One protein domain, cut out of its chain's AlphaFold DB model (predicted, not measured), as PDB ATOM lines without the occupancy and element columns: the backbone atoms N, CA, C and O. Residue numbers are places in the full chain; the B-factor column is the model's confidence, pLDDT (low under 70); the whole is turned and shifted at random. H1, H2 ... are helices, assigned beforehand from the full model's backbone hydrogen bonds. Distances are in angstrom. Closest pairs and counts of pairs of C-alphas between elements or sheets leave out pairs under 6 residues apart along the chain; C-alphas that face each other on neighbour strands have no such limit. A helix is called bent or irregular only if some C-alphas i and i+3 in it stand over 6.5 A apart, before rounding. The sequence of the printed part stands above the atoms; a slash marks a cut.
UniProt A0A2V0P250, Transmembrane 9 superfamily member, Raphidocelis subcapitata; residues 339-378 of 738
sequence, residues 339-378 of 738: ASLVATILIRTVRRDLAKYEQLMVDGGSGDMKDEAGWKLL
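This is residues 339 to 378 of the 738 residues of the protein "Transmembrane 9 superfamily member" of Raphidocelis subcapitata (UniProt A0A2V0P250). Picture an open hook: one long, straight helix, H1, makes the shaft, and after it a long link folds back and ends in the single short turn of H2, apart from H1. There is no packed core, and residues 339 to 352 of H1 stick out. The printed part has 40 residues with two named helices, H1 then H2, and no named strand; its class is all helix. It is loose, with a radius of gyration of the C-alphas of 12.8 A, and flat, with spans of 40 by 21 by 6 A.

Begin with H1, residues 339 to 362, which is not bent; in it every O i to N i+4 pair is within hydrogen-bond range. Its residues 339 to 352 stand free, with no C-alpha 8 or more residues away along the chain within 10 A. Go on through residues 362 to 368, which also stand free, to H2, residues 375 to 378. H2 is too short for an O i to N i+4 pair, but its one O i to N i+3 pair is within range. H1 and H2 are apart, with no C-alpha of the one within 8 A of the other.

Find C-alpha 339 at (149.710, 222.448, 226.624); from there H1 runs 34.2 A to C-alpha 362 at (126.401, 239.943, 244.570). H2 ends at C-alpha 378, at (145.633, 230.704, 250.862).

Look to Ala 339 and Ser 366 for the two C-alphas farthest apart, 40.0 A. The link from H1 to H2, residues 363 to 374, is long, and the printed part has no cut. The mean pLDDT of the printed part is 71.4, and residues 357 to 378 are under 70, the model's low confidence.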
ATOM      1  N   ALA A 339     149.693 221.101 226.062       93.62
ATOM      2  CA  ALA A 339     149.710 222.448 226.624       93.62
ATOM      3  C   ALA A 339     148.335 223.127 226.520       93.62
ATOM      4  O   ALA A 339     147.879 223.729 227.490       93.62
ATOM      5  N   SER A 340     147.639 222.990 225.386       93.56
ATOM      6  CA  SER A 340     146.294 223.549 225.191       93.56
ATOM      7  C   SER A 340     145.242 222.883 226.087       93.56
ATOM      8  O   SER A 340     144.373 223.565 226.633       93.56
ATOM      9  N   LEU A 341     145.342 221.570 226.312       94.19
ATOM     10  CA  LEU A 341     144.467 220.831 227.220       94.19
ATOM     11  C   LEU A 341     144.675 221.298 228.665       94.19
ATOM     12  O   LEU A 341     143.716 221.638 229.353       94.19
ATOM     13  N   VAL A 342     145.928 221.395 229.114       93.31
ATOM     14  CA  VAL A 342     146.244 221.914 230.452       93.31
ATOM     15  C   VAL A 342     145.784 223.367 230.591       93.31
ATOM     16  O   VAL A 342     145.121 223.701 231.571       93.31
ATOM     17  N   ALA A 343     146.052 224.220 229.600       92.94
ATOM     18  CA  ALA A 343     145.641 225.621 229.615       92.94
ATOM     19  C   ALA A 343     144.115 225.776 229.645       92.94
ATOM     20  O   ALA A 343     143.602 226.598 230.396       92.94
ATOM     21  N   THR A 344     143.368 224.979 228.878       91.06
ATOM     22  CA  THR A 344     141.898 225.018 228.900       91.06
ATOM     23  C   THR A 344     141.338 224.519 230.222       91.06
ATOM     24  O   THR A 344     140.430 225.161 230.743       91.06
ATOM     25  N   ILE A 345     141.889 223.450 230.809       92.50
ATOM     26  CA  ILE A 345     141.512 223.002 232.158       92.50
ATOM     27  C   ILE A 345     141.751 224.130 233.162       92.50
ATOM     28  O   ILE A 345     140.837 224.466 233.908       92.50
ATOM     29  N   LEU A 346     142.928 224.758 233.128       91.38
ATOM     30  CA  LEU A 346     143.333 225.802 234.068       91.38
ATOM     31  C   LEU A 346     142.508 227.088 233.897       91.38
ATOM     32  O   LEU A 346     142.024 227.656 234.868       91.38
ATOM     33  N   ILE A 347     142.256 227.526 232.662       89.06
ATOM     34  CA  ILE A 347     141.381 228.674 232.381       89.06
ATOM     35  C   ILE A 347     139.947 228.363 232.809       89.06
ATOM     36  O   ILE A 347     139.263 229.235 233.341       89.06
ATOM     37  N   ARG A 348     139.467 227.139 232.583       89.50
ATOM     38  CA  ARG A 348     138.098 226.746 232.925       89.50
ATOM     39  C   ARG A 348     137.911 226.625 234.436       89.50
ATOM     40  O   ARG A 348     136.872 227.059 234.922       89.50
ATOM     41  N   THR A 349     138.896 226.113 235.175       84.88
ATOM     42  CA  THR A 349     138.876 226.113 236.646       84.88
ATOM     43  C   THR A 349     138.966 227.530 237.196       84.88
ATOM     44  O   THR A 349     138.104 227.912 237.979       84.88
ATOM     45  N   VAL A 350     139.897 228.355 236.705       85.94
ATOM     46  CA  VAL A 350     140.045 229.755 237.137       85.94
ATOM     47  C   VAL A 350     138.788 230.576 236.847       85.94
ATOM     48  O   VAL A 350     138.315 231.285 237.728       85.94
ATOM     49  N   ARG A 351     138.194 230.457 235.651       84.88
ATOM     50  CA  ARG A 351     136.933 231.143 235.308       84.88
ATOM     51  C   ARG A 351     135.770 230.670 236.173       84.88
ATOM     52  O   ARG A 351     134.964 231.497 236.584       84.88
ATOM     53  N   ARG A 352     135.672 229.362 236.445       82.38
ATOM     54  CA  ARG A 352     134.633 228.808 237.322       82.38
ATOM     55  C   ARG A 352     134.773 229.344 238.743       82.38
ATOM     56  O   ARG A 352     133.770 229.712 239.346       82.38
ATOM     57  N   ASP A 353     135.998 229.403 239.252       76.94
ATOM     58  CA  ASP A 353     136.263 229.913 240.590       76.94
ATOM     59  C   ASP A 353     135.989 231.421 240.655       76.94
ATOM     60  O   ASP A 353     135.240 231.842 241.529       76.94
ATOM     61  N   LEU A 354     136.459 232.220 239.685       77.31
ATOM     62  CA  LEU A 354     136.156 233.660 239.562       77.31
ATOM     63  C   LEU A 354     134.651 233.955 239.504       77.31
ATOM     64  O   LEU A 354     134.181 234.820 240.236       77.31
ATOM     65  N   ALA A 355     133.886 233.214 238.698       78.50
ATOM     66  CA  ALA A 355     132.432 233.386 238.618       78.50
ATOM     67  C   ALA A 355     131.739 233.072 239.957       78.50
ATOM     68  O   ALA A 355     130.785 233.745 240.344       78.50
ATOM     69  N   LYS A 356     132.250 232.081 240.699       72.62
ATOM     70  CA  LYS A 356     131.772 231.755 242.047       72.62
ATOM     71  C   LYS A 356     132.083 232.876 243.050       72.62
ATOM     72  O   LYS A 356     131.252 233.148 243.911       72.62
ATOM     73  N   TYR A 357     133.227 233.559 242.927       65.62
ATOM     74  CA  TYR A 357     133.519 234.763 243.724       65.62
ATOM     75  C   TYR A 357     132.581 235.921 243.395       65.62
ATOM     76  O   TYR A 357     132.132 236.613 244.303       65.62
ATOM     77  N   GLU A 358     132.292 236.140 242.113       69.94
ATOM     78  CA  GLU A 358     131.412 237.224 241.677       69.94
ATOM     79  C   GLU A 358     129.986 237.024 242.213       69.94
ATOM     80  O   GLU A 358     129.401 237.956 242.760       69.94
ATOM     81  N   GLN A 359     129.475 235.786 242.201       69.12
ATOM     82  CA  GLN A 359     128.197 235.436 242.839       69.12
ATOM     83  C   GLN A 359     128.195 235.694 244.354       69.12
ATOM     84  O   GLN A 359     127.262 236.305 244.869       69.12
ATOM     85  N   LEU A 360     129.263 235.314 245.067       65.44
ATOM     86  CA  LEU A 360     129.400 235.588 246.506       65.44
ATOM     87  C   LEU A 360     129.498 237.093 246.828       65.44
ATOM     88  O   LEU A 360     129.151 237.507 247.934       65.44
ATOM     89  N   MET A 361     129.953 237.926 245.882       59.41
ATOM     90  CA  MET A 361     129.938 239.386 246.034       59.41
ATOM     91  C   MET A 361     128.547 239.999 245.834       59.41
ATOM     92  O   MET A 361     128.234 240.977 246.515       59.41
ATOM     93  N   VAL A 362     127.738 239.440 244.928       66.44
ATOM     94  CA  VAL A 362     126.401 239.943 244.570       66.44
ATOM     95  C   VAL A 362     125.332 239.547 245.598       66.44
ATOM     96  O   VAL A 362     124.485 240.376 245.920       66.44
ATOM     97  N   ASP A 363     125.408 238.351 246.192       62.00
ATOM     98  CA  ASP A 363     124.394 237.826 247.134       62.00
ATOM     99  C   ASP A 363     124.433 238.435 248.557       62.00
ATOM    100  O   ASP A 363     123.790 237.933 249.478       62.00
ATOM    101  N   GLY A 364     125.152 239.542 248.778       56.34
ATOM    102  CA  GLY A 364     125.031 240.334 250.012       56.34
ATOM    103  C   GLY A 364     125.422 239.616 251.315       56.34
ATOM    104  O   GLY A 364     125.050 240.080 252.394       56.34
ATOM    105  N   GLY A 365     126.177 238.514 251.242       52.66
ATOM    106  CA  GLY A 365     126.725 237.833 252.415       52.66
ATOM    107  C   GLY A 365     127.583 238.785 253.254       52.66
ATOM    108  O   GLY A 365     128.379 239.555 252.707       52.66
ATOM    109  N   SER A 366     127.371 238.754 254.571       51.31
ATOM    110  CA  SER A 366     128.045 239.568 255.589       51.31
ATOM    111  C   SER A 366     129.547 239.731 255.327       51.31
ATOM    112  O   SER A 366     130.216 238.814 254.852       51.31
ATOM    113  N   GLY A 367     130.087 240.910 255.662       53.66
ATOM    114  CA  GLY A 367     131.499 241.260 255.462       53.66
ATOM    115  C   GLY A 367     132.505 240.227 255.993       53.66
ATOM    116  O   GLY A 367     133.571 240.105 255.405       53.66
ATOM    117  N   ASP A 368     132.133 239.422 256.993       51.66
ATOM    118  CA  ASP A 368     132.966 238.341 257.541       51.66
ATOM    119  C   ASP A 368     133.165 237.153 256.575       51.66
ATOM    120  O   ASP A 368     134.267 236.622 256.468       51.66
ATOM    121  N   MET A 369     132.158 236.769 255.777       50.41
ATOM    122  CA  MET A 369     132.290 235.646 254.824       50.41
ATOM    123  C   MET A 369     133.187 236.009 253.620       50.41
ATOM    124  O   MET A 369     133.703 235.135 252.923       50.41
ATOM    125  N   LYS A 370     133.389 237.312 253.363       51.16
ATOM    126  CA  LYS A 370     134.259 237.825 252.287       51.16
ATOM    127  C   LYS A 370     135.749 237.708 252.613       51.16
ATOM    128  O   LYS A 370     136.557 237.669 251.683       51.16
ATOM    129  N   ASP A 371     136.110 237.638 253.894       52.19
ATOM    130  CA  ASP A 371     137.494 237.437 254.338       52.19
ATOM    131  C   ASP A 371     137.809 235.960 254.651       52.19
ATOM    132  O   ASP A 371     138.971 235.558 254.581       52.19
ATOM    133  N   GLU A 372     136.787 235.120 254.860       52.94
ATOM    134  CA  GLU A 372     136.913 233.671 255.108       52.94
ATOM    135  C   GLU A 372     136.759 232.776 253.863       52.94
ATOM    136  O   GLU A 372     136.753 231.554 253.976       52.94
ATOM    137  N   ALA A 373     136.649 233.329 252.653       58.72
ATOM    138  CA  ALA A 373     136.549 232.529 251.433       58.72
ATOM    139  C   ALA A 373     137.541 233.008 250.367       58.72
ATOM    140  O   ALA A 373     137.368 234.067 249.765       58.72
ATOM    141  N   GLY A 374     138.568 232.193 250.086       63.00
ATOM    142  CA  GLY A 374     139.305 232.273 248.827       63.00
ATOM    143  C   GLY A 374     140.830 232.338 248.863       63.00
ATOM    144  O   GLY A 374     141.461 231.850 249.792       63.00
ATOM    145  N   TRP A 375     141.449 232.948 247.837       61.28
ATOM    146  CA  TRP A 375     142.917 233.084 247.737       61.28
ATOM    147  C   TRP A 375     143.527 233.852 248.925       61.28
ATOM    148  O   TRP A 375     144.690 233.646 249.258       61.28
ATOM    149  N   LYS A 376     142.718 234.675 249.608       57.22
ATOM    150  CA  LYS A 376     143.064 235.328 250.876       57.22
ATOM    151  C   LYS A 376     143.252 234.344 252.047       57.22
ATOM    152  O   LYS A 376     144.136 234.572 252.869       57.22
ATOM    153  N   LEU A 377     142.516 233.228 252.100       61.72
ATOM    154  CA  LEU A 377     142.805 232.131 253.041       61.72
ATOM    155  C   LEU A 377     144.119 231.424 252.675       61.72
ATOM    156  O   LEU A 377     144.906 231.059 253.546       61.72
ATOM    157  N   LEU A 378     144.392 231.293 251.371       60.62
ATOM    158  CA  LEU A 378     145.633 230.704 250.862       60.62
ATOM    159  C   LEU A 378     146.870 231.551 251.175       60.62
ATOM    160  O   LEU A 378     147.957 230.990 251.262       60.62
TER     161      LEU A 378